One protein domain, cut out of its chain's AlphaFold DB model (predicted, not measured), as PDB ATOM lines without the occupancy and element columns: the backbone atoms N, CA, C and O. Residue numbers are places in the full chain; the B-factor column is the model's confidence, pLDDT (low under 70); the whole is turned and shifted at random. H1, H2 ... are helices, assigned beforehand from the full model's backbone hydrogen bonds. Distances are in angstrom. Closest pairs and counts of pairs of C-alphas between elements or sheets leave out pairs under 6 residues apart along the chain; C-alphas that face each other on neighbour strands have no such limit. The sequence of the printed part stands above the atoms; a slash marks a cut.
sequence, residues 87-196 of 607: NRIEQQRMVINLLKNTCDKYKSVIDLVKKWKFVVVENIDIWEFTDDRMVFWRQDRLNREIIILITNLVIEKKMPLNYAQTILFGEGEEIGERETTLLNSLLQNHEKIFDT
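Overview. This is residues 87 to 196 of the 607 residues of the protein "Ras-GEF domain-containing protein" of Entamoeba histolytica (UniProt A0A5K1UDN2). Two helical hairpins, H1 with H2 and H5 with H6, stand side by side as a small four-helix bundle, with contacts running round it from H1 to H2, H6, H5 and back to H1. H7 crosses H6 at a wide angle, and the short helices H3, H4 and H8 lie on the same side of the bundle as H7, away from H1 and H2. The printed part has 110 residues, with eight named helices in order from H1 to H8 and no named strand; the class is all helix. The whole is compact and rounded, with a radius of gyration of the C-alphas of 13.0 A and spans of 33 by 30 by 28 A.

Arrangement. H1, residues 88 to 101, and H2, residues 107 to 116, form a helical hairpin at a shallow tilt of 5 degrees, opposite ways; H1 touches H2 with residues 95 to 99 alone, and their closest C-alphas, of Val 95 and Val 109, are 6.4 A apart. H3, residues 125 to 129, is close to but not clearly touching H4, residues 132 to 138; their closest C-alphas, of Trp 127 and Val 135, are 6.3 A apart. H5, residues 141 to 155, touches H1 at a shallow tilt of 30 degrees, the same way, closest at the C-alphas of Ile 96 and Ile 146, 6.0 A. H6, residues 161 to 169, forms a helical hairpin with H5 at a shallow tilt of 13 degrees, opposite ways, closest at the C-alphas of Ile 150 and Ala 164, 6.0 A. H6 also touches H2, at a shallow tilt of 23 degrees, the same way, closest at the C-alphas of Val 113 and Ile 167, 6.5 A. H1 and H6 are apart, and so are H2 and H5. H7, residues 177 to 188, touches H6 with residues 179 to 183 alone, only just about perpendicular at 71 degrees; the closest C-alphas, of Phe 169 and Glu 179, are 7.1 A apart. H8, residues 190 to 194, touches H4, closest at the C-alphas of Arg 133 and Ile 193, 4.6 A. Every O i to N i+4 pair is within hydrogen-bond range in H1, H2, H3, H5, H6, H7 and H8, and 2 of 3 are in H4.

Along the chain. H1 begins at C-alpha 88, (-46.328, -35.182, -53.909), and measures 20.1 A; H2 measures 14.2 A. H5, the longest helix, runs 21.0 A from C-alpha 141 at (-55.363, -43.325, -57.056). H6 measures 12.0 A and H7 16.0 A. H8 ends at C-alpha 194, (-59.973, -53.168, -51.914).

Size, cuts and confidence. The two C-alphas farthest apart, of Asp 104 and Phe 129, are 37.2 A apart. The printed part has no cut and no long link. Mean pLDDT of the printed part is 85.6, with residues 102 to 105 and 172 to 174 under 70.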
ATOM      1  N   ASN A  87     -42.521 -32.993 -56.096       85.19
ATOM      2  CA  ASN A  87     -43.940 -32.773 -55.792       85.19
ATOM      3  C   ASN A  87     -44.592 -34.086 -55.299       85.19
ATOM      4  O   ASN A  87     -44.089 -35.175 -55.578       85.19
ATOM      5  N   ARG A  88     -45.703 -34.006 -54.552       84.00
ATOM      6  CA  ARG A  88     -46.328 -35.182 -53.909       84.00
ATOM      7  C   ARG A  88     -46.600 -36.333 -54.891       84.00
ATOM      8  O   ARG A  88     -46.336 -37.480 -54.554       84.00
ATOM      9  N   ILE A  89     -47.014 -36.016 -56.120       87.38
ATOM     10  CA  ILE A  89     -47.279 -36.990 -57.193       87.38
ATOM     11  C   ILE A  89     -45.997 -37.722 -57.616       87.38
ATOM     12  O   ILE A  89     -45.996 -38.940 -57.790       87.38
ATOM     13  N   GLU A  90     -44.882 -37.007 -57.768       87.88
ATOM     14  CA  GLU A  90     -43.571 -37.610 -58.033       87.88
ATOM     15  C   GLU A  90     -43.081 -38.459 -56.856       87.88
ATOM     16  O   GLU A  90     -42.566 -39.553 -57.087       87.88
ATOM     17  N   GLN A  91     -43.290 -38.013 -55.611       87.94
ATOM     18  CA  GLN A  91     -42.950 -38.804 -54.424       87.94
ATOM     19  C   GLN A  91     -43.731 -40.125 -54.400       87.94
ATOM     20  O   GLN A  91     -43.119 -41.189 -54.318       87.94
ATOM     21  N   GLN A  92     -45.058 -40.067 -54.572       90.81
ATOM     22  CA  GLN A  92     -45.932 -41.242 -54.654       90.81
ATOM     23  C   GLN A  92     -45.476 -42.205 -55.764       90.81
ATOM     24  O   GLN A  92     -45.282 -43.393 -55.516       90.81
ATOM     25  N   ARG A  93     -45.214 -41.699 -56.979       90.75
ATOM     26  CA  ARG A  93     -44.716 -42.512 -58.107       90.75
ATOM     27  C   ARG A  93     -43.361 -43.161 -57.821       90.75
ATOM     28  O   ARG A  93     -43.148 -44.308 -58.208       90.75
ATOM     29  N   MET A  94     -42.443 -42.462 -57.149       87.75
ATOM     30  CA  MET A  94     -41.154 -43.039 -56.752       87.75
ATOM     31  C   MET A  94     -41.324 -44.129 -55.684       87.75
ATOM     32  O   MET A  94     -40.704 -45.183 -55.815       87.75
ATOM     33  N   VAL A  95     -42.201 -43.931 -54.694       88.81
ATOM     34  CA  VAL A  95     -42.544 -44.953 -53.688       88.81
ATOM     35  C   VAL A  95     -43.145 -46.196 -54.357       88.81
ATOM     36  O   VAL A  95     -42.630 -47.292 -54.149       88.81
ATOM     37  N   ILE A  96     -44.142 -46.041 -55.238       90.88
ATOM     38  CA  ILE A  96     -44.752 -47.140 -56.016       90.88
ATOM     39  C   ILE A  96     -43.694 -47.909 -56.819       90.88
ATOM     40  O   ILE A  96     -43.627 -49.137 -56.757       90.88
ATOM     41  N   ASN A  97     -42.835 -47.197 -57.555       88.75
ATOM     42  CA  ASN A  97     -41.795 -47.821 -58.371       88.75
ATOM     43  C   ASN A  97     -40.774 -48.595 -57.525       88.75
ATOM     44  O   ASN A  97     -40.323 -49.658 -57.948       88.75
ATOM     45  N   LEU A  98     -40.415 -48.107 -56.337       87.19
ATOM     46  CA  LEU A  98     -39.521 -48.837 -55.438       87.19
ATOM     47  C   LEU A  98     -40.216 -50.055 -54.811       87.19
ATOM     48  O   LEU A  98     -39.609 -51.125 -54.772       87.19
ATOM     49  N   LEU A  99     -41.480 -49.935 -54.393       87.19
ATOM     50  CA  LEU A  99     -42.267 -51.051 -53.850       87.19
ATOM     51  C   LEU A  99     -42.422 -52.203 -54.858       87.19
ATOM     52  O   LEU A  99     -42.317 -53.361 -54.466       87.19
ATOM     53  N   LYS A 100     -42.602 -51.900 -56.152       86.00
ATOM     54  CA  LYS A 100     -42.728 -52.916 -57.216       86.00
ATOM     55  C   LYS A 100     -41.414 -53.608 -57.599       86.00
ATOM     56  O   LYS A 100     -41.445 -54.769 -57.987       86.00
ATOM     57  N   ASN A 101     -40.277 -52.908 -57.537       78.56
ATOM     58  CA  ASN A 101     -39.011 -53.390 -58.117       78.56
ATOM     59  C   ASN A 101     -37.991 -53.939 -57.098       78.56
ATOM     60  O   ASN A 101     -36.962 -54.478 -57.506       78.56
ATOM     61  N   THR A 102     -38.216 -53.788 -55.788       63.47
ATOM     62  CA  THR A 102     -37.181 -54.069 -54.773       63.47
ATOM     63  C   THR A 102     -37.378 -55.428 -54.094       63.47
ATOM     64  O   THR A 102     -37.995 -55.507 -53.035       63.47
ATOM     65  N   CYS A 103     -36.796 -56.497 -54.656       52.91
ATOM     66  CA  CYS A 103     -36.738 -57.808 -53.983       52.91
ATOM     67  C   CYS A 103     -35.857 -57.814 -52.720       52.91
ATOM     68  O   CYS A 103     -36.107 -58.602 -51.815       52.91
ATOM     69  N   ASP A 104     -34.850 -56.936 -52.632       55.50
ATOM     70  CA  ASP A 104     -33.885 -56.928 -51.529       55.50
ATOM     71  C   ASP A 104     -33.840 -55.579 -50.796       55.50
ATOM     72  O   ASP A 104     -33.161 -54.636 -51.203       55.50
ATOM     73  N   LYS A 105     -34.509 -55.554 -49.635       65.44
ATOM     74  CA  LYS A 105     -34.514 -54.499 -48.600       65.44
ATOM     75  C   LYS A 105     -35.276 -53.212 -48.960       65.44
ATOM     76  O   LYS A 105     -34.690 -52.213 -49.368       65.44
ATOM     77  N   TYR A 106     -36.538 -53.163 -48.518       76.19
ATOM     78  CA  TYR A 106     -37.392 -51.962 -48.379       76.19
ATOM     79  C   TYR A 106     -36.774 -50.786 -47.606       76.19
ATOM     80  O   TYR A 106     -37.353 -49.705 -47.563       76.19
ATOM     81  N   LYS A 107     -35.589 -50.961 -47.010       77.00
ATOM     82  CA  LYS A 107     -34.828 -49.900 -46.351       77.00
ATOM     83  C   LYS A 107     -34.622 -48.676 -47.256       77.00
ATOM     84  O   LYS A 107     -34.702 -47.562 -46.764       77.00
ATOM     85  N   SER A 108     -34.451 -48.865 -48.567       80.25
ATOM     86  CA  SER A 108     -34.377 -47.761 -49.537       80.25
ATOM     87  C   SER A 108     -35.667 -46.931 -49.616       80.25
ATOM     88  O   SER A 108     -35.590 -45.711 -49.741       80.25
ATOM     89  N   VAL A 109     -36.839 -47.571 -49.504       83.69
ATOM     90  CA  VAL A 109     -38.146 -46.896 -49.410       83.69
ATOM     91  C   VAL A 109     -38.245 -46.155 -48.082       83.69
ATOM     92  O   VAL A 109     -38.564 -44.974 -48.077       83.69
ATOM     93  N   ILE A 110     -37.902 -46.814 -46.972       85.25
ATOM     94  CA  ILE A 110     -37.938 -46.232 -45.621       85.25
ATOM     95  C   ILE A 110     -37.051 -44.982 -45.524       85.25
ATOM     96  O   ILE A 110     -37.525 -43.931 -45.101       85.25
ATOM     97  N   ASP A 111     -35.790 -45.064 -45.956       83.62
ATOM     98  CA  ASP A 111     -34.836 -43.947 -45.913       83.62
ATOM     99  C   ASP A 111     -35.338 -42.741 -46.742       83.62
ATOM    100  O   ASP A 111     -35.121 -41.584 -46.377       83.62
ATOM    101  N   LEU A 112     -36.044 -43.003 -47.847       83.50
ATOM    102  CA  LEU A 112     -36.619 -42.006 -48.755       83.50
ATOM    103  C   LEU A 112     -37.918 -41.384 -48.211       83.50
ATOM    104  O   LEU A 112     -38.058 -40.161 -48.238       83.50
ATOM    105  N   VAL A 113     -38.810 -42.198 -47.640       84.06
ATOM    106  CA  VAL A 113     -40.022 -41.752 -46.932       84.06
ATOM    107  C   VAL A 113     -39.646 -40.833 -45.769       84.06
ATOM    108  O   VAL A 113     -40.149 -39.711 -45.687       84.06
ATOM    109  N   LYS A 114     -38.673 -41.243 -44.943       84.19
ATOM    110  CA  LYS A 114     -38.123 -40.431 -43.846       84.19
ATOM    111  C   LYS A 114     -37.493 -39.131 -44.348       84.19
ATOM    112  O   LYS A 114     -37.813 -38.059 -43.838       84.19
ATOM    113  N   LYS A 115     -36.657 -39.186 -45.399       85.44
ATOM    114  CA  LYS A 115     -36.018 -37.993 -45.998       85.44
ATOM    115  C   LYS A 115     -37.034 -36.945 -46.467       85.44
ATOM    116  O   LYS A 115     -36.736 -35.754 -46.400       85.44
ATOM    117  N   TRP A 116     -38.198 -37.365 -46.960       85.69
ATOM    118  CA  TRP A 116     -39.238 -36.454 -47.451       85.69
ATOM    119  C   TRP A 116     -40.328 -36.124 -46.429       85.69
ATOM    120  O   TRP A 116     -41.142 -35.249 -46.712       85.69
ATOM    121  N   LYS A 117     -40.338 -36.783 -45.260       84.25
ATOM    122  CA  LYS A 117     -41.483 -36.804 -44.331       84.25
ATOM    123  C   LYS A 117     -42.785 -37.185 -45.046       84.25
ATOM    124  O   LYS A 117     -43.832 -36.583 -44.825       84.25
ATOM    125  N   PHE A 118     -42.684 -38.147 -45.959       83.62
ATOM    126  CA  PHE A 118     -43.824 -38.649 -46.712       83.62
ATOM    127  C   PHE A 118     -44.725 -39.470 -45.785       83.62
ATOM    128  O   PHE A 118     -44.234 -40.287 -45.009       83.62
ATOM    129  N   VAL A 119     -46.033 -39.251 -45.874       84.25
ATOM    130  CA  VAL A 119     -47.059 -39.975 -45.118       84.25
ATOM    131  C   VAL A 119     -48.197 -40.287 -46.084       84.25
ATOM    132  O   VAL A 119     -48.594 -39.422 -46.867       84.25
ATOM    133  N   VAL A 120     -48.697 -41.523 -46.062       86.94
ATOM    134  CA  VAL A 120     -49.828 -41.948 -46.907       86.94
ATOM    135  C   VAL A 120     -51.149 -41.639 -46.204       86.94
ATOM    136  O   VAL A 120     -52.070 -41.111 -46.820       86.94
ATOM    137  N   VAL A 121     -51.227 -41.935 -44.905       87.25
ATOM    138  CA  VAL A 121     -52.394 -41.688 -44.052       87.25
ATOM    139  C   VAL A 121     -52.159 -40.413 -43.239       87.25
ATOM    140  O   VAL A 121     -51.658 -40.454 -42.122       87.25
ATOM    141  N   GLU A 122     -52.486 -39.259 -43.823       78.69
ATOM    142  CA  GLU A 122     -52.229 -37.944 -43.202       78.69
ATOM    143  C   GLU A 122     -53.148 -37.615 -42.013       78.69
ATOM    144  O   GLU A 122     -52.807 -36.760 -41.199       78.69
ATOM    145  N   ASN A 123     -54.310 -38.263 -41.911       82.00
ATOM    146  CA  ASN A 123     -55.231 -38.106 -40.789       82.00
ATOM    147  C   ASN A 123     -55.904 -39.447 -40.464       82.00
ATOM    148  O   ASN A 123     -56.709 -39.952 -41.251       82.00
ATOM    149  N   ILE A 124     -55.572 -40.011 -39.302       82.75
ATOM    150  CA  ILE A 124     -56.116 -41.287 -38.830       82.75
ATOM    151  C   ILE A 124     -57.534 -41.164 -38.253       82.75
ATOM    152  O   ILE A 124     -58.298 -42.122 -38.334       82.75
ATOM    153  N   ASP A 125     -57.941 -39.978 -37.778       77.75
ATOM    154  CA  ASP A 125     -59.286 -39.745 -37.226       77.75
ATOM    155  C   ASP A 125     -60.389 -40.043 -38.257       77.75
ATOM    156  O   ASP A 125     -61.488 -40.456 -37.897       77.75
ATOM    157  N   ILE A 126     -60.093 -39.880 -39.552       82.31
ATOM    158  CA  ILE A 126     -61.033 -40.182 -40.641       82.31
ATOM    159  C   ILE A 126     -61.400 -41.675 -40.647       82.31
ATOM    160  O   ILE A 126     -62.566 -42.015 -40.820       82.31
ATOM    161  N   TRP A 127     -60.424 -42.560 -40.421       85.44
ATOM    162  CA  TRP A 127     -60.597 -44.016 -40.493       85.44
ATOM    163  C   TRP A 127     -61.302 -44.608 -39.265       85.44
ATOM    164  O   TRP A 127     -61.913 -45.662 -39.354       85.44
ATOM    165  N   GLU A 128     -61.268 -43.933 -38.114       78.25
ATOM    166  CA  GLU A 128     -61.994 -44.406 -36.924       78.25
ATOM    167  C   GLU A 128     -63.471 -43.996 -36.914       78.25
ATOM    168  O   GLU A 128     -64.316 -44.699 -36.355       78.25
ATOM    169  N   PHE A 129     -63.799 -42.850 -37.516       74.81
ATOM    170  CA  PHE A 129     -65.169 -42.332 -37.540       74.81
ATOM    171  C   PHE A 129     -65.972 -42.761 -38.768       74.81
ATOM    172  O   PHE A 129     -67.200 -42.626 -38.744       74.81
ATOM    173  N   THR A 130     -65.327 -43.299 -39.797       82.81
ATOM    174  CA  THR A 130     -65.935 -43.644 -41.086       82.81
ATOM    175  C   THR A 130     -65.488 -45.042 -41.508       82.81
ATOM    176  O   THR A 130     -64.395 -45.475 -41.178       82.81
ATOM    177  N   ASP A 131     -66.346 -45.771 -42.223       87.25
ATOM    178  CA  ASP A 131     -66.036 -47.117 -42.717       87.25
ATOM    179  C   ASP A 131     -64.767 -47.137 -43.598       87.25
ATOM    180  O   ASP A 131     -64.648 -46.349 -44.539       87.25
ATOM    181  N   ASP A 132     -63.842 -48.062 -43.317       90.44
ATOM    182  CA  ASP A 132     -62.524 -48.141 -43.968       90.44
ATOM    183  C   ASP A 132     -62.594 -48.138 -45.505       90.44
ATOM    184  O   ASP A 132     -61.734 -47.555 -46.168       90.44
ATOM    185  N   ARG A 133     -63.627 -48.755 -46.102       91.56
ATOM    186  CA  ARG A 133     -63.813 -48.784 -47.561       91.56
ATOM    187  C   ARG A 133     -64.147 -47.390 -48.094       91.56
ATOM    188  O   ARG A 133     -63.550 -46.962 -49.080       91.56
ATOM    189  N   MET A 134     -65.045 -46.666 -47.424       90.31
ATOM    190  CA  MET A 134     -65.403 -45.283 -47.775       90.31
ATOM    191  C   MET A 134     -64.200 -44.336 -47.702       90.31
ATOM    192  O   MET A 134     -64.078 -43.432 -48.532       90.31
ATOM    193  N   VAL A 135     -63.313 -44.532 -46.722       91.06
ATOM    194  CA  VAL A 135     -62.107 -43.704 -46.562       91.06
ATOM    195  C   VAL A 135     -61.035 -44.083 -47.581       91.06
ATOM    196  O   VAL A 135     -60.437 -43.191 -48.186       91.06
ATOM    197  N   PHE A 136     -60.827 -45.382 -47.820       92.75
ATOM    198  CA  PHE A 136     -59.885 -45.889 -48.813       92.75
ATOM    199  C   PHE A 136     -60.212 -45.388 -50.222       92.75
ATOM    200  O   PHE A 136     -59.344 -44.806 -50.872       92.75
ATOM    201  N   TRP A 137     -61.448 -45.561 -50.699       91.69
ATOM    202  CA  TRP A 137     -61.807 -45.227 -52.083       91.69
ATOM    203  C   TRP A 137     -61.797 -43.723 -52.389       91.69
ATOM    204  O   TRP A 137     -61.525 -43.343 -53.528       91.69
ATOM    205  N   ARG A 138     -61.967 -42.875 -51.365       86.88
ATOM    206  CA  ARG A 138     -61.811 -41.413 -51.451       86.88
ATOM    207  C   ARG A 138     -60.363 -40.951 -51.619       86.88
ATOM    208  O   ARG A 138     -60.134 -39.849 -52.113       86.88
ATOM    209  N   GLN A 139     -59.381 -41.753 -51.198       88.19
ATOM    210  CA  GLN A 139     -57.970 -41.417 -51.405       88.19
ATOM    211  C   GLN A 139     -57.653 -41.323 -52.898       88.19
ATOM    212  O   GLN A 139     -58.249 -42.028 -53.715       88.19
ATOM    213  N   ASP A 140     -56.664 -40.504 -53.261       88.44
ATOM    214  CA  ASP A 140     -56.196 -40.441 -54.642       88.44
ATOM    215  C   ASP A 140     -55.663 -41.806 -55.123       88.44
ATOM    216  O   ASP A 140     -55.171 -42.626 -54.340       88.44
ATOM    217  N   ARG A 141     -55.739 -42.046 -56.437       91.50
ATOM    218  CA  ARG A 141     -55.363 -43.325 -57.056       91.50
ATOM    219  C   ARG A 141     -53.951 -43.799 -56.684       91.50
ATOM    220  O   ARG A 141     -53.750 -45.006 -56.571       91.50
ATOM    221  N   LEU A 142     -52.988 -42.893 -56.490       92.31
ATOM    222  CA  LEU A 142     -51.618 -43.263 -56.137       92.31
ATOM    223  C   LEU A 142     -51.497 -43.627 -54.651       92.31
ATOM    224  O   LEU A 142     -50.820 -44.602 -54.339       92.31
ATOM    225  N   ASN A 143     -52.188 -42.927 -53.741       91.62
ATOM    226  CA  ASN A 143     -52.289 -43.368 -52.339       91.62
ATOM    227  C   ASN A 143     -52.936 -44.757 -52.241       91.62
ATOM    228  O   ASN A 143     -52.399 -45.622 -51.552       91.62
ATOM    229  N   ARG A 144     -54.034 -45.007 -52.971       93.19
ATOM    230  CA  ARG A 144     -54.689 -46.330 -52.994       93.19
ATOM    231  C   ARG A 144     -53.752 -47.425 -53.503       93.19
ATOM    232  O   ARG A 144     -53.664 -48.484 -52.889       93.19
ATOM    233  N   GLU A 145     -52.999 -47.157 -54.570       93.56
ATOM    234  CA  GLU A 145     -51.993 -48.086 -55.100       93.56
ATOM    235  C   GLU A 145     -50.865 -48.371 -54.092       93.56
ATOM    236  O   GLU A 145     -50.457 -49.523 -53.945       93.56
ATOM    237  N   ILE A 146     -50.390 -47.361 -53.352       93.56
ATOM    238  CA  ILE A 146     -49.386 -47.546 -52.290       93.56
ATOM    239  C   ILE A 146     -49.937 -48.422 -51.158       93.56
ATOM    240  O   ILE A 146     -49.246 -49.350 -50.738       93.56
ATOM    241  N   ILE A 147     -51.167 -48.168 -50.694       94.44
ATOM    242  CA  ILE A 147     -51.817 -48.963 -49.639       94.44
ATOM    243  C   ILE A 147     -51.930 -50.430 -50.075       94.44
ATOM    244  O   ILE A 147     -51.412 -51.292 -49.368       94.44
ATOM    245  N   ILE A 148     -52.500 -50.702 -51.260       94.12
ATOM    246  CA  ILE A 148     -52.646 -52.065 -51.809       94.12
ATOM    247  C   ILE A 148     -51.287 -52.777 -51.905       94.12
ATOM    248  O   ILE A 148     -51.158 -53.940 -51.521       94.12
ATOM    249  N   LEU A 149     -50.252 -52.100 -52.418       93.25
ATOM    250  CA  LEU A 149     -48.916 -52.693 -52.535       93.25
ATOM    251  C   LEU A 149     -48.342 -53.059 -51.162       93.25
ATOM    252  O   LEU A 149     -47.785 -54.143 -51.008       93.25
ATOM    253  N   ILE A 150     -48.484 -52.186 -50.164       92.44
ATOM    254  CA  ILE A 150     -47.978 -52.434 -48.809       92.44
ATOM    255  C   ILE A 150     -48.723 -53.599 -48.153       92.44
ATOM    256  O   ILE A 150     -48.070 -54.513 -47.648       92.44
ATOM    257  N   THR A 151     -50.058 -53.620 -48.195       94.12
ATOM    258  CA  THR A 151     -50.845 -54.714 -47.603       94.12
ATOM    259  C   THR A 151     -50.538 -56.049 -48.266       94.12
ATOM    260  O   THR A 151     -50.291 -57.025 -47.560       94.12
ATOM    261  N   ASN A 152     -50.448 -56.094 -49.599       92.62
ATOM    262  CA  ASN A 152     -50.126 -57.325 -50.321       92.62
ATOM    263  C   ASN A 152     -48.729 -57.838 -49.947       92.62
ATOM    264  O   ASN A 152     -48.568 -59.018 -49.649       92.62
ATOM    265  N   LEU A 153     -47.726 -56.956 -49.869       91.12
ATOM    266  CA  LEU A 153     -46.371 -57.343 -49.468       91.12
ATOM    267  C   LEU A 153     -46.299 -57.853 -48.017       91.12
ATOM    268  O   LEU A 153     -45.480 -58.729 -47.731       91.12
ATOM    269  N   VAL A 154     -47.138 -57.352 -47.105       92.25
ATOM    270  CA  VAL A 154     -47.245 -57.871 -45.727       92.25
ATOM    271  C   VAL A 154     -47.964 -59.227 -45.695       92.25
ATOM    272  O   VAL A 154     -47.461 -60.157 -45.065       92.25
ATOM    273  N   ILE A 155     -49.087 -59.377 -46.408       92.12
ATOM    274  CA  ILE A 155     -49.859 -60.633 -46.506       92.12
ATOM    275  C   ILE A 155     -49.000 -61.758 -47.107       92.12
ATOM    276  O   ILE A 155     -48.934 -62.860 -46.561       92.12
ATOM    277  N   GLU A 156     -48.254 -61.463 -48.173       91.56
ATOM    278  CA  GLU A 156     -47.290 -62.375 -48.806       91.56
ATOM    279  C   GLU A 156     -46.028 -62.630 -47.953       91.56
ATOM    280  O   GLU A 156     -45.132 -63.361 -48.380       91.56
ATOM    281  N   LYS A 157     -45.927 -62.028 -46.756       89.31
ATOM    282  CA  LYS A 157     -44.780 -62.097 -45.829       89.31
ATOM    283  C   LYS A 157     -43.457 -61.602 -46.429       89.31
ATOM    284  O   LYS A 157     -42.384 -61.932 -45.925       89.31
ATOM    285  N   LYS A 158     -43.524 -60.785 -47.483       87.56
ATOM    286  CA  LYS A 158     -42.365 -60.143 -48.115       87.56
ATOM    287  C   LYS A 158     -41.920 -58.903 -47.332       87.56
ATOM    288  O   LYS A 158     -40.721 -58.676 -47.209       87.56
ATOM    289  N   MET A 159     -42.849 -58.144 -46.742       88.06
ATOM    290  CA  MET A 159     -42.571 -56.941 -45.944       88.06
ATOM    291  C   MET A 159     -42.876 -57.145 -44.443       88.06
ATOM    292  O   MET A 159     -43.982 -57.553 -44.095       88.06
ATOM    293  N   PRO A 160     -41.942 -56.807 -43.530       88.00
ATOM    294  CA  PRO A 160     -42.207 -56.712 -42.091       88.00
ATOM    295  C   PRO A 160     -43.216 -55.610 -41.717       88.00
ATOM    296  O   PRO A 160     -43.168 -54.507 -42.266       88.00
ATOM    297  N   LEU A 161     -44.071 -55.873 -40.721       88.38
ATOM    298  CA  LEU A 161     -45.151 -54.966 -40.295       88.38
ATOM    299  C   LEU A 161     -44.652 -53.559 -39.908       88.38
ATOM    300  O   LEU A 161     -45.247 -52.564 -40.307       88.38
ATOM    301  N   ASN A 162     -43.517 -53.462 -39.211       87.06
ATOM    302  CA  ASN A 162     -42.931 -52.181 -38.803       87.06
ATOM    303  C   ASN A 162     -42.500 -51.300 -39.992       87.06
ATOM    304  O   ASN A 162     -42.551 -50.073 -39.905       87.06
ATOM    305  N   TYR A 163     -42.103 -51.900 -41.119       87.69
ATOM    306  CA  TYR A 163     -41.831 -51.151 -42.348       87.69
ATOM    307  C   TYR A 163     -43.127 -50.668 -43.001       87.69
ATOM    308  O   TYR A 163     -43.181 -49.513 -43.418       87.69
ATOM    309  N   ALA A 164     -44.180 -51.490 -43.023       89.25
ATOM    310  CA  ALA A 164     -45.497 -51.071 -43.502       89.25
ATOM    311  C   ALA A 164     -46.040 -49.880 -42.695       89.25
ATOM    312  O   ALA A 164     -46.410 -48.865 -43.282       89.25
ATOM    313  N   GLN A 165     -45.986 -49.955 -41.360       89.25
ATOM    314  CA  GLN A 165     -46.381 -48.856 -40.472       89.25
ATOM    315  C   GLN A 165     -45.577 -47.574 -40.752       89.25
ATOM    316  O   GLN A 165     -46.166 -46.513 -40.928       89.25
ATOM    317  N   THR A 166     -44.246 -47.674 -40.875       87.50
ATOM    318  CA  THR A 166     -43.381 -46.510 -41.153       87.50
ATOM    319  C   THR A 166     -43.700 -45.848 -42.503       87.50
ATOM    320  O   THR A 166     -43.588 -44.633 -42.635       87.50
ATOM    321  N   ILE A 167     -44.078 -46.624 -43.528       87.62
ATOM    322  CA  ILE A 167     -44.412 -46.073 -44.853       87.62
ATOM    323  C   ILE A 167     -45.813 -45.443 -44.855       87.62
ATOM    324  O   ILE A 167     -46.005 -44.402 -45.480       87.62
ATOM    325  N   LEU A 168     -46.781 -46.051 -44.163       89.94
ATOM    326  CA  LEU A 168     -48.163 -45.567 -44.127       89.94
ATOM    327  C   LEU A 168     -48.331 -44.324 -43.243       89.94
ATOM    328  O   LEU A 168     -48.963 -43.360 -43.677       89.94
ATOM    329  N   PHE A 169     -47.749 -44.343 -42.040       88.75
ATOM    330  CA  PHE A 169     -47.986 -43.357 -40.975       88.75
ATOM    331  C   PHE A 169     -46.801 -42.403 -40.731       88.75
ATOM    332  O   PHE A 169     -46.941 -41.413 -40.019       88.75
ATOM    333  N   GLY A 170     -45.643 -42.659 -41.348       83.00
ATOM    334  CA  GLY A 170     -44.441 -41.836 -41.210       83.00
ATOM    335  C   GLY A 170     -43.534 -42.244 -40.044       83.00
ATOM    336  O   GLY A 170     -43.519 -43.390 -39.598       83.00
ATOM    337  N   GLU A 171     -42.718 -41.296 -39.574       74.25
ATOM    338  CA  GLU A 171     -41.756 -41.499 -38.485       74.25
ATOM    339  C   GLU A 171     -42.232 -40.788 -37.208       74.25
ATOM    340  O   GLU A 171     -42.183 -39.561 -37.120       74.25
ATOM    341  N   GLY A 172     -42.678 -41.579 -36.228       60.41
ATOM    342  CA  GLY A 172     -42.952 -41.170 -34.846       60.41
ATOM    343  C   GLY A 172     -42.086 -41.967 -33.865       60.41
ATOM    344  O   GLY A 172     -41.533 -43.004 -34.237       60.41
ATOM    345  N   GLU A 173     -41.939 -41.481 -32.628       49.47
ATOM    346  CA  GLU A 173     -41.084 -42.133 -31.618       49.47
ATOM    347  C   GLU A 173     -41.633 -43.506 -31.189       49.47
ATOM    348  O   GLU A 173     -40.853 -44.441 -31.016       49.47
ATOM    349  N   GLU A 174     -42.961 -43.661 -31.156       61.75
ATOM    350  CA  GLU A 174     -43.664 -44.948 -31.158       61.75
ATOM    351  C   GLU A 174     -44.879 -44.862 -32.102       61.75
ATOM    352  O   GLU A 174     -45.517 -43.814 -32.211       61.75
ATOM    353  N   ILE A 175     -45.190 -45.953 -32.811       73.25
ATOM    354  CA  ILE A 175     -46.419 -46.074 -33.612       73.25
ATOM    355  C   ILE A 175     -47.546 -46.473 -32.659       73.25
ATOM    356  O   ILE A 175     -47.418 -47.469 -31.947       73.25
ATOM    357  N   GLY A 176     -48.633 -45.704 -32.641       78.06
ATOM    358  CA  GLY A 176     -49.707 -45.873 -31.671       78.06
ATOM    359  C   GLY A 176     -50.580 -47.114 -31.881       78.06
ATOM    360  O   GLY A 176     -50.510 -47.849 -32.875       78.06
ATOM    361  N   GLU A 177     -51.455 -47.334 -30.900       83.25
ATOM    362  CA  GLU A 177     -52.485 -48.376 -30.935       83.25
ATOM    363  C   GLU A 177     -53.476 -48.151 -32.090       83.25
ATOM    364  O   GLU A 177     -53.907 -49.115 -32.724       83.25
ATOM    365  N   ARG A 178     -53.767 -46.885 -32.424       83.31
ATOM    366  CA  ARG A 178     -54.682 -46.473 -33.501       83.31
ATOM    367  C   ARG A 178     -54.151 -46.900 -34.871       83.31
ATOM    368  O   ARG A 178     -54.816 -47.625 -35.606       83.31
ATOM    369  N   GLU A 179     -52.907 -46.537 -35.176       87.69
ATOM    370  CA  GLU A 179     -52.188 -46.886 -36.409       87.69
ATOM    371  C   GLU A 179     -52.056 -48.404 -36.574       87.69
ATOM    372  O   GLU A 179     -52.222 -48.955 -37.665       87.69
ATOM    373  N   THR A 180     -51.780 -49.097 -35.467       87.56
ATOM    374  CA  THR A 180     -51.689 -50.559 -35.427       87.56
ATOM    375  C   THR A 180     -53.051 -51.211 -35.672       87.56
ATOM    376  O   THR A 180     -53.139 -52.175 -36.433       87.56
ATOM    377  N   THR A 181     -54.123 -50.667 -35.093       88.19
ATOM    378  CA  THR A 181     -55.504 -51.134 -35.290       88.19
ATOM    379  C   THR A 181     -55.958 -50.938 -36.735       88.19
ATOM    380  O   THR A 181     -56.455 -51.884 -37.344       88.19
ATOM    381  N   LEU A 182     -55.701 -49.766 -37.323       90.81
ATOM    382  CA  LEU A 182     -56.009 -49.482 -38.726       90.81
ATOM    383  C   LEU A 182     -55.254 -50.422 -39.678       90.81
ATOM    384  O   LEU A 182     -55.865 -51.030 -40.554       90.81
ATOM    385  N   LEU A 183     -53.941 -50.612 -39.490       92.06
ATOM    386  CA  LEU A 183     -53.185 -51.552 -40.322       92.06
ATOM    387  C   LEU A 183     -53.702 -52.991 -40.175       92.06
ATOM    388  O   LEU A 183     -53.811 -53.704 -41.170       92.06
ATOM    389  N   ASN A 184     -54.077 -53.412 -38.966       91.56
ATOM    390  CA  ASN A 184     -54.698 -54.720 -38.760       91.56
ATOM    391  C   ASN A 184     -56.058 -54.832 -39.471       91.56
ATOM    392  O   ASN A 184     -56.301 -55.866 -40.090       91.56
ATOM    393  N   SER A 185     -56.902 -53.790 -39.468       91.56
ATOM    394  CA  SER A 185     -58.161 -53.789 -40.234       91.56
ATOM    395  C   SER A 185     -57.905 -53.899 -41.739       91.56
ATOM    396  O   SER A 185     -58.478 -54.769 -42.393       91.56
ATOM    397  N   LEU A 186     -56.976 -53.103 -42.284       94.19
ATOM    398  CA  LEU A 186     -56.589 -53.146 -43.701       94.19
ATOM    399  C   LEU A 186     -56.074 -54.528 -44.140       94.19
ATOM    400  O   LEU A 186     -56.299 -54.931 -45.278       94.19
ATOM    401  N   LEU A 187     -55.394 -55.261 -43.252       94.31
ATOM    402  CA  LEU A 187     -54.896 -56.614 -43.522       94.31
ATOM    403  C   LEU A 187     -55.985 -57.688 -43.367       94.31
ATOM    404  O   LEU A 187     -56.050 -58.610 -44.178       94.31
ATOM    405  N   GLN A 188     -56.839 -57.586 -42.344       92.88
ATOM    406  CA  GLN A 188     -57.908 -58.558 -42.072       92.88
ATOM    407  C   GLN A 188     -59.070 -58.440 -43.066       92.88
ATOM    408  O   GLN A 188     -59.597 -59.451 -43.522       92.88
ATOM    409  N   ASN A 189     -59.437 -57.213 -43.437       92.06
ATOM    410  CA  ASN A 189     -60.560 -56.899 -44.320       92.06
ATOM    411  C   ASN A 189     -60.113 -56.585 -45.761       92.06
ATOM    412  O   ASN A 189     -60.881 -55.980 -46.512       92.06
ATOM    413  N   HIS A 190     -58.890 -56.971 -46.154       91.56
ATOM    414  CA  HIS A 190     -58.253 -56.525 -47.404       91.56
ATOM    415  C   HIS A 190     -59.122 -56.775 -48.650       91.56
ATOM    416  O   HIS A 190     -59.272 -55.879 -49.480       91.56
ATOM    417  N   GLU A 191     -59.760 -57.948 -48.740       89.50
ATOM    418  CA  GLU A 191     -60.660 -58.301 -49.844       89.50
ATOM    419  C   GLU A 191     -61.835 -57.317 -49.906       89.50
ATOM    420  O   GLU A 191     -62.059 -56.684 -50.929       89.50
ATOM    421  N   LYS A 192     -62.527 -57.087 -48.784       91.19
ATOM    422  CA  LYS A 192     -63.707 -56.211 -48.710       91.19
ATOM    423  C   LYS A 192     -63.383 -54.729 -48.946       91.19
ATOM    424  O   LYS A 192     -64.187 -54.010 -49.545       91.19
ATOM    425  N   ILE A 193     -62.245 -54.243 -48.451       92.81
ATOM    426  CA  ILE A 193     -61.861 -52.827 -48.574       92.81
ATOM    427  C   ILE A 193     -61.400 -52.528 -50.008       92.81
ATOM    428  O   ILE A 193     -61.827 -51.529 -50.589       92.81
ATOM    429  N   PHE A 194     -60.581 -53.403 -50.601       92.12
ATOM    430  CA  PHE A 194     -59.973 -53.168 -51.914       92.12
ATOM    431  C   PHE A 194     -60.772 -53.731 -53.095       92.12
ATOM    432  O   PHE A 194     -60.445 -53.396 -54.234       92.12
ATOM    433  N   ASP A 195     -61.811 -54.544 -52.862       89.00
ATOM    434  CA  ASP A 195     -62.670 -55.048 -53.937       89.00
ATOM    435  C   ASP A 195     -63.239 -53.891 -54.766       89.00
ATOM    436  O   ASP A 195     -63.835 -52.947 -54.244       89.00
ATOM    437  N   THR A 196     -63.083 -53.974 -56.081       83.81
ATOM    438  CA  THR A 196     -63.671 -52.993 -56.990       83.81
ATOM    439  C   THR A 196     -65.196 -53.075 -57.026       83.81
ATOM    440  O   THR A 196     -65.794 -52.064 -57.336       83.81
TER     441      THR A 196